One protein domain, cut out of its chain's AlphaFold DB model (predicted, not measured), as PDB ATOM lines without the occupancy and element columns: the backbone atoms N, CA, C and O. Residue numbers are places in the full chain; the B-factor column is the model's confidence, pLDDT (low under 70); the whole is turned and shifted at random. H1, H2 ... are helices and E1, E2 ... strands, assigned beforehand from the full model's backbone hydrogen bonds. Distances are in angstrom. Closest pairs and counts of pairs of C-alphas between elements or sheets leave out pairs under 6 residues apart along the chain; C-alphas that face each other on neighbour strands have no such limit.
ATOM      1  N   ILE A 108       0.348  23.857  34.545       95.69
ATOM      2  CA  ILE A 108       1.340  23.897  35.618       95.69
ATOM      3  C   ILE A 108       0.559  24.097  36.922       95.69
ATOM      4  O   ILE A 108      -0.394  24.874  36.946       95.69
ATOM      5  N   GLU A 109       0.884  23.333  37.965       95.44
ATOM      6  CA  GLU A 109       0.211  23.432  39.264       95.44
ATOM      7  C   GLU A 109       0.476  24.827  39.871       95.44
ATOM      8  O   GLU A 109       1.641  25.142  40.128       95.44
ATOM      9  N   PRO A 110      -0.559  25.671  40.063       93.38
ATOM     10  CA  PRO A 110      -0.349  27.082  40.397       93.38
ATOM     11  C   PRO A 110       0.345  27.309  41.744       93.38
ATOM     12  O   PRO A 110       1.273  28.109  41.819       93.38
ATOM     13  N   ASN A 111      -0.041  26.570  42.788       92.06
ATOM     14  CA  ASN A 111       0.481  26.783  44.142       92.06
ATOM     15  C   ASN A 111       1.972  26.423  44.234       92.06
ATOM     16  O   ASN A 111       2.775  27.118  44.849       92.06
ATOM     17  N   LEU A 112       2.372  25.328  43.590       92.56
ATOM     18  CA  LEU A 112       3.762  24.907  43.512       92.56
ATOM     19  C   LEU A 112       4.575  25.833  42.608       92.56
ATOM     20  O   LEU A 112       5.745  26.086  42.900       92.56
ATOM     21  N   GLN A 113       3.972  26.379  41.550       93.00
ATOM     22  CA  GLN A 113       4.630  27.361  40.696       93.00
ATOM     23  C   GLN A 113       4.998  28.633  41.472       93.00
ATOM     24  O   GLN A 113       6.113  29.125  41.304       93.00
ATOM     25  N   GLU A 114       4.123  29.120  42.356       90.00
ATOM     26  CA  GLU A 114       4.410  30.252  43.255       90.00
ATOM     27  C   GLU A 114       5.604  29.975  44.185       90.00
ATOM     28  O   GLU A 114       6.368  30.879  44.515       90.00
ATOM     29  N   MET A 115       5.838  28.706  44.531       89.31
ATOM     30  CA  MET A 115       7.001  28.251  45.304       89.31
ATOM     31  C   MET A 115       8.248  27.959  44.445       89.31
ATOM     32  O   MET A 115       9.220  27.365  44.926       89.31
ATOM     33  N   GLY A 116       8.231  28.313  43.157       90.62
ATOM     34  CA  GLY A 116       9.329  28.050  42.224       90.62
ATOM     35  C   GLY A 116       9.444  26.587  41.779       90.62
ATOM     36  O   GLY A 116      10.512  26.163  41.329       90.62
ATOM     37  N   ILE A 117       8.372  25.798  41.907       92.69
ATOM     38  CA  ILE A 117       8.279  24.403  41.456       92.69
ATOM     39  C   ILE A 117       7.243  24.312  40.315       92.69
ATOM     40  O   ILE A 117       6.056  24.117  40.570       92.69
ATOM     41  N   PRO A 118       7.649  24.400  39.034       92.75
ATOM     42  CA  PRO A 118       6.724  24.344  37.899       92.75
ATOM     43  C   PRO A 118       6.289  22.899  37.586       92.75
ATOM     44  O   PRO A 118       6.705  22.296  36.594       92.75
ATOM     45  N   LEU A 119       5.456  22.315  38.450       95.88
ATOM     46  CA  LEU A 119       4.966  20.944  38.300       95.88
ATOM     47  C   LEU A 119       3.916  20.851  37.183       95.88
ATOM     48  O   LEU A 119       2.807  21.358  37.331       95.88
ATOM     49  N   LYS A 120       4.226  20.149  36.087       96.75
ATOM     50  CA  LYS A 120       3.252  19.877  35.018       96.75
ATOM     51  C   LYS A 120       2.272  18.786  35.441       96.75
ATOM     52  O   LYS A 120       2.667  17.762  35.998       96.75
ATOM     53  N   GLN A 121       0.996  18.997  35.142       97.44
ATOM     54  CA  GLN A 121      -0.093  18.071  35.433       97.44
ATOM     55  C   GLN A 121      -1.001  17.900  34.217       97.44
ATOM     56  O   GLN A 121      -1.187  18.831  33.430       97.44
ATOM     57  N   LEU A 122      -1.573  16.707  34.078       96.81
ATOM     58  CA  LEU A 122      -2.578  16.365  33.075       96.81
ATOM     59  C   LEU A 122      -3.801  15.765  33.765       96.81
ATOM     60  O   LEU A 122      -3.655  15.002  34.712       96.81
ATOM     61  N   MET A 123      -5.000  16.064  33.279       97.06
ATOM     62  CA  MET A 123      -6.241  15.462  33.756       97.06
ATOM     63  C   MET A 123      -7.130  15.088  32.575       97.06
ATOM     64  O   MET A 123      -7.387  15.908  31.696       97.06
ATOM     65  N   VAL A 124      -7.655  13.863  32.582       97.06
ATOM     66  CA  VAL A 124      -8.774  13.494  31.706       97.06
ATOM     67  C   VAL A 124     -10.048  13.982  32.383       97.06
ATOM     68  O   VAL A 124     -10.566  13.333  33.288       97.06
ATOM     69  N   LYS A 125     -10.524  15.163  31.988       95.81
ATOM     70  CA  LYS A 125     -11.707  15.789  32.591       95.81
ATOM     71  C   LYS A 125     -12.995  15.107  32.140       95.81
ATOM     72  O   LYS A 125     -13.926  14.946  32.924       95.81
ATOM     73  N   LYS A 126     -13.040  14.699  30.871       95.25
ATOM     74  CA  LYS A 126     -14.199  14.069  30.234       95.25
ATOM     75  C   LYS A 126     -13.730  13.038  29.218       95.25
ATOM     76  O   LYS A 126     -12.845  13.333  28.419       95.25
ATOM     77  N   MET A 127     -14.375  11.877  29.189       96.69
ATOM     78  CA  MET A 127     -14.300  10.945  28.068       96.69
ATOM     79  C   MET A 127     -15.619  10.181  27.950       96.69
ATOM     80  O   MET A 127     -16.039   9.478  28.866       96.69
ATOM     81  N   ARG A 128     -16.325  10.349  26.834       94.31
ATOM     82  CA  ARG A 128     -17.617   9.704  26.598       94.31
ATOM     83  C   ARG A 128     -17.418   8.219  26.304       94.31
ATOM     84  O   ARG A 128     -16.559   7.851  25.514       94.31
ATOM     85  N   GLY A 129     -18.271   7.380  26.887       94.19
ATOM     86  CA  GLY A 129     -18.289   5.941  26.617       94.19
ATOM     87  C   GLY A 129     -17.285   5.123  27.431       94.19
ATOM     88  O   GLY A 129     -17.266   3.906  27.285       94.19
ATOM     89  N   VAL A 130     -16.495   5.752  28.310       95.38
ATOM     90  CA  VAL A 130     -15.592   5.059  29.241       95.38
ATOM     91  C   VAL A 130     -15.664   5.680  30.643       95.38
ATOM     92  O   VAL A 130     -15.878   6.892  30.761       95.38
ATOM     93  N   PRO A 131     -15.476   4.893  31.720       94.19
ATOM     94  CA  PRO A 131     -15.332   5.441  33.063       94.19
ATOM     95  C   PRO A 131     -14.185   6.453  33.118       94.19
ATOM     96  O   PRO A 131     -13.076   6.171  32.669       94.19
ATOM     97  N   THR A 132     -14.454   7.634  33.669       91.50
ATOM     98  CA  THR A 132     -13.468   8.710  33.803       91.50
ATOM     99  C   THR A 132     -13.367   9.115  35.267       91.50
ATOM    100  O   THR A 132     -14.385   9.398  35.892       91.50
ATOM    101  N   ASN A 133     -12.146   9.161  35.801       92.44
ATOM    102  CA  ASN A 133     -11.857   9.721  37.118       92.44
ATOM    103  C   ASN A 133     -10.983  10.978  36.941       92.44
ATOM    104  O   ASN A 133      -9.811  10.835  36.575       92.44
ATOM    105  N   PRO A 134     -11.526  12.193  37.133       93.81
ATOM    106  CA  PRO A 134     -10.823  13.441  36.851       93.81
ATOM    107  C   PRO A 134      -9.804  13.763  37.954       93.81
ATOM    108  O   PRO A 134     -10.048  14.572  38.845       93.81
ATOM    109  N   LEU A 135      -8.644  13.107  37.891       95.88
ATOM    110  CA  LEU A 135      -7.501  13.362  38.766       95.88
ATOM    111  C   LEU A 135      -6.386  14.080  38.005       95.88
ATOM    112  O   LEU A 135      -6.082  13.740  36.860       95.88
ATOM    113  N   TRP A 136      -5.733  15.034  38.671       97.12
ATOM    114  CA  TRP A 136      -4.500  15.640  38.176       97.12
ATOM    115  C   TRP A 136      -3.332  14.668  38.337       97.12
ATOM    116  O   TRP A 136      -2.937  14.320  39.448       97.12
ATOM    117  N   ILE A 137      -2.765  14.253  37.210       95.75
ATOM    118  CA  ILE A 137      -1.646  13.321  37.113       95.75
ATOM    119  C   ILE A 137      -0.371  14.135  36.846       95.75
ATOM    120  O   ILE A 137      -0.252  14.742  35.776       95.75
ATOM    121  N   PRO A 138       0.581  14.185  37.792       96.69
ATOM    122  CA  PRO A 138       1.818  14.930  37.615       96.69
ATOM    123  C   PRO A 138       2.792  14.188  36.689       96.69
ATOM    124  O   PRO A 138       2.992  12.976  36.814       96.69
ATOM    125  N   TYR A 139       3.432  14.923  35.781       96.31
ATOM    126  CA  TYR A 139       4.370  14.357  34.812       96.31
ATOM    127  C   TYR A 139       5.595  15.248  34.579       96.31
ATOM    128  O   TYR A 139       5.580  16.456  34.815       96.31
ATOM    129  N   VAL A 140       6.669  14.635  34.084       94.56
ATOM    130  CA  VAL A 140       7.875  15.308  33.594       94.56
ATOM    131  C   VAL A 140       8.110  14.959  32.133       94.56
ATOM    132  O   VAL A 140       7.745  13.878  31.673       94.56
ATOM    133  N   ILE A 141       8.741  15.881  31.412       93.25
ATOM    134  CA  ILE A 141       9.222  15.648  30.052       93.25
ATOM    135  C   ILE A 141      10.733  15.491  30.151       93.25
ATOM    136  O   ILE A 141      11.422  16.401  30.607       93.25
ATOM    137  N   VAL A 142      11.224  14.327  29.759       93.25
ATOM    138  CA  VAL A 142      12.641  13.960  29.722       93.25
ATOM    139  C   VAL A 142      13.022  13.589  28.288       93.25
ATOM    140  O   VAL A 142      12.166  13.529  27.406       93.25
ATOM    141  N   SER A 143      14.307  13.356  28.024       93.31
ATOM    142  CA  SER A 143      14.814  13.102  26.667       93.31
ATOM    143  C   SER A 143      14.178  11.896  25.970       93.31
ATOM    144  O   SER A 143      14.109  11.875  24.747       93.31
ATOM    145  N   ASP A 144      13.716  10.901  26.729       93.50
ATOM    146  CA  ASP A 144      13.059   9.693  26.218       93.50
ATOM    147  C   ASP A 144      11.522   9.737  26.316       93.50
ATOM    148  O   ASP A 144      10.863   8.727  26.080       93.50
ATOM    149  N   GLY A 145      10.938  10.901  26.627       92.62
ATOM    150  CA  GLY A 145       9.495  11.135  26.555       92.62
ATOM    151  C   GLY A 145       8.863  11.638  27.852       92.62
ATOM    152  O   GLY A 145       9.482  12.335  28.655       92.62
ATOM    153  N   ILE A 146       7.580  11.320  28.032       94.75
ATOM    154  CA  ILE A 146       6.787  11.733  29.195       94.75
ATOM    155  C   ILE A 146       6.838  10.633  30.256       94.75
ATOM    156  O   ILE A 146       6.555   9.473  29.965       94.75
ATOM    157  N   LYS A 147       7.163  11.002  31.497       94.69
ATOM    158  CA  LYS A 147       7.199  10.088  32.648       94.69
ATOM    159  C   LYS A 147       6.374  10.627  33.804       94.69
ATOM    160  O   LYS A 147       6.237  11.839  33.964       94.69
ATOM    161  N   LEU A 148       5.857   9.724  34.633       94.81
ATOM    162  CA  LEU A 148       5.222  10.103  35.892       94.81
ATOM    163  C   LEU A 148       6.251  10.725  36.838       94.81
ATOM    164  O   LEU A 148       7.420  10.332  36.860       94.81
ATOM    165  N   VAL A 149       5.802  11.700  37.621       94.81
ATOM    166  CA  VAL A 149       6.630  12.300  38.669       94.81
ATOM    167  C   VAL A 149       6.830  11.303  39.810       94.81
ATOM    168  O   VAL A 149       5.879  10.700  40.304       94.81
ATOM    169  N   ASP A 150       8.076  11.174  40.258       92.56
ATOM    170  CA  ASP A 150       8.434  10.461  41.482       92.56
ATOM    171  C   ASP A 150       7.905  11.237  42.701       92.56
ATOM    172  O   ASP A 150       8.346  12.356  42.991       92.56
ATOM    173  N   GLN A 151       6.939  10.642  43.404       90.50
ATOM    174  CA  GLN A 151       6.250  11.280  44.526       90.50
ATOM    175  C   GLN A 151       7.191  11.573  45.701       90.50
ATOM    176  O   GLN A 151       7.063  12.617  46.340       90.50
ATOM    177  N   SER A 152       8.160  10.694  45.969       91.56
ATOM    178  CA  SER A 152       9.120  10.874  47.060       91.56
ATOM    179  C   SER A 152      10.058  12.043  46.774       91.56
ATOM    180  O   SER A 152      10.311  12.866  47.656       91.56
ATOM    181  N   LYS A 153      10.521  12.175  45.525       91.00
ATOM    182  CA  LYS A 153      11.343  13.320  45.099       91.00
ATOM    183  C   LYS A 153      10.562  14.629  45.122       91.00
ATOM    184  O   LYS A 153      11.094  15.637  45.585       91.00
ATOM    185  N   LEU A 154       9.308  14.617  44.667       91.81
ATOM    186  CA  LEU A 154       8.446  15.797  44.726       91.81
ATOM    187  C   LEU A 154       8.227  16.249  46.176       91.81
ATOM    188  O   LEU A 154       8.418  17.424  46.479       91.81
ATOM    189  N   ALA A 155       7.902  15.326  47.085       92.50
ATOM    190  CA  ALA A 155       7.712  15.636  48.501       92.50
ATOM    191  C   ALA A 155       8.979  16.231  49.141       92.50
ATOM    192  O   ALA A 155       8.899  17.210  49.887       92.50
ATOM    193  N   ALA A 156      10.154  15.681  48.817       92.56
ATOM    194  CA  ALA A 156      11.432  16.210  49.284       92.56
ATOM    195  C   ALA A 156      11.685  17.642  48.780       92.56
ATOM    196  O   ALA A 156      12.083  18.505  49.565       92.56
ATOM    197  N   LEU A 157      11.402  17.912  47.502       91.56
ATOM    198  CA  LEU A 157      11.560  19.236  46.900       91.56
ATOM    199  C   LEU A 157      10.613  20.271  47.524       91.56
ATOM    200  O   LEU A 157      11.051  21.361  47.885       91.56
ATOM    201  N   VAL A 158       9.336  19.924  47.707       92.00
ATOM    202  CA  VAL A 158       8.351  20.802  48.362       92.00
ATOM    203  C   VAL A 158       8.791  21.126  49.791       92.00
ATOM    204  O   VAL A 158       8.805  22.291  50.184       92.00
ATOM    205  N   LYS A 159       9.230  20.119  50.558       92.56
ATOM    206  CA  LYS A 159       9.730  20.312  51.927       92.56
ATOM    207  C   LYS A 159      10.951  21.238  51.975       92.56
ATOM    208  O   LYS A 159      11.041  22.068  52.878       92.56
ATOM    209  N   ALA A 160      11.872  21.108  51.018       91.25
ATOM    210  CA  ALA A 160      13.037  21.983  50.916       91.25
ATOM    211  C   ALA A 160      12.628  23.445  50.665       91.25
ATOM    212  O   ALA A 160      13.044  24.325  51.417       91.25
ATOM    213  N   ARG A 161      11.732  23.693  49.699       89.56
ATOM    214  CA  ARG A 161      11.235  25.046  49.383       89.56
ATOM    215  C   ARG A 161      10.458  25.692  50.528       89.56
ATOM    216  O   ARG A 161      10.640  26.876  50.790       89.56
ATOM    217  N   LEU A 162       9.641  24.923  51.251       89.88
ATOM    218  CA  LEU A 162       8.944  25.428  52.442       89.88
ATOM    219  C   LEU A 162       9.929  25.881  53.525       89.88
ATOM    220  O   LEU A 162       9.737  26.928  54.137       89.88
ATOM    221  N   LYS A 163      11.001  25.111  53.750       90.31
ATOM    222  CA  LYS A 163      12.027  25.464  54.736       90.31
ATOM    223  C   LYS A 163      12.760  26.752  54.349       90.31
ATOM    224  O   LYS A 163      12.941  27.606  55.211       90.31
ATOM    225  N   GLU A 164      13.141  26.892  53.078       88.38
ATOM    226  CA  GLU A 164      13.772  28.107  52.539       88.38
ATOM    227  C   GLU A 164      12.891  29.338  52.776       88.38
ATOM    228  O   GLU A 164      13.357  30.314  53.366       88.38
ATOM    229  N   ALA A 165      11.606  29.257  52.415       83.94
ATOM    230  CA  ALA A 165      10.653  30.348  52.601       83.94
ATOM    231  C   ALA A 165      10.559  30.780  54.075       83.94
ATOM    232  O   ALA A 165      10.745  31.954  54.382       83.94
ATOM    233  N   ILE A 166      10.363  29.834  55.002       85.00
ATOM    234  CA  ILE A 166      10.262  30.123  56.443       85.00
ATOM    235  C   ILE A 166      11.553  30.762  56.978       85.00
ATOM    236  O   ILE A 166      11.495  31.729  57.735       85.00
ATOM    237  N   SER A 167      12.722  30.252  56.575       81.50
ATOM    238  CA  SER A 167      14.009  30.804  57.017       81.50
ATOM    239  C   SER A 167      14.288  32.209  56.472       81.50
ATOM    240  O   SER A 167      14.862  33.029  57.187       81.50
ATOM    241  N   GLY A 168      13.835  32.518  55.252       73.19
ATOM    242  CA  GLY A 168      13.940  33.854  54.663       73.19
ATOM    243  C   GLY A 168      13.065  34.890  55.378       73.19
ATOM    244  O   GLY A 168      13.501  36.019  55.579       73.19
ATOM    245  N   PHE A 169      11.875  34.497  55.851       64.12
ATOM    246  CA  PHE A 169      11.015  35.369  56.664       64.12
ATOM    247  C   PHE A 169      11.646  35.748  58.014       64.12
ATOM    248  O   PHE A 169      11.456  36.867  58.480       64.12
ATOM    249  N   GLN A 170      12.418  34.851  58.635       60.38
ATOM    250  CA  GLN A 170      13.069  35.128  59.924       60.38
ATOM    251  C   GLN A 170      14.270  36.082  59.815       60.38
ATOM    252  O   GLN A 170      14.604  36.733  60.799       60.38
ATOM    253  N   GLN A 171      14.901  36.193  58.642       58.66
ATOM    254  CA  GLN A 171      16.043  37.092  58.417       58.66
ATOM    255  C   GLN A 171      15.636  38.518  58.001       58.66
ATOM    256  O   GLN A 171      16.453  39.424  58.093       58.66
ATOM    257  N   GLY A 172      14.390  38.733  57.558       54.22
ATOM    258  CA  GLY A 172      13.868  40.053  57.171       54.22
ATOM    259  C   GLY A 172      13.104  40.801  58.272       54.22
ATOM    260  O   GLY A 172      12.566  41.871  58.001       54.22
ATOM    261  N   ALA A 173      13.007  40.234  59.479       53.00
ATOM    262  CA  ALA A 173      12.243  40.780  60.609       53.00
ATOM    263  C   ALA A 173      13.120  41.371  61.737       53.00
ATOM    264  O   ALA A 173      12.627  41.600  62.842       53.00
ATOM    265  N   THR A 174      14.404  41.607  61.462       46.41
ATOM    266  CA  THR A 174      15.386  42.279  62.335       46.41
ATOM    267  C   THR A 174      15.935  43.509  61.642       46.41
ATOM    268  O   THR A 174      16.069  44.549  62.318       46.41
TER     269      THR A 174
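This is residues 108 to 174 of the 174 residues of the protein "ATPase domain-containing protein" of Thermoprotei archaeon (UniProt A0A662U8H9). A small, strongly twisted meander of three antiparallel strands, in the order E1 E2 E3, has the long helix H2 reaching away from it. The tip of the E1-E2 hairpin, at Gly 129, and the residues after H2 make the ends of this rod; short H1 lies between. The 67 printed residues, mixed helices and strands, run H1 E1 E2 E3 H2, only just extended, close to loose: radius of gyration of the C-alphas 16.4 A, spans 61 by 26 by 17 A.

E2, residues 137 to 142, forms hairpins with E1, residues 120 to 127 (N 122 and O 137, 2.9 A), and E3, residues 145 to 148 (N 140 and O 147, 2.8 A). H2, residues 151 to 171, and H1, residues 110 to 114, are not on the sheet. They are close but not clearly touching, the closest C-alphas, of Leu 112 and Val 158, 7.8 A apart. In both, every O i to N i+4 pair is within hydrogen-bond range.

E1 begins at C-alpha 120 (3.252, 19.877, 35.018) and is 20.9 A long, E2 16.1 A, E3 10.3 A, H1 6.4 A. H2, 30.9 A, ends at C-alpha 171 (16.043, 37.092, 58.417).

The printed part has no cut and no long link. Residues 166 to 174 stand free; pLDDT is under 70 at 169 to 174.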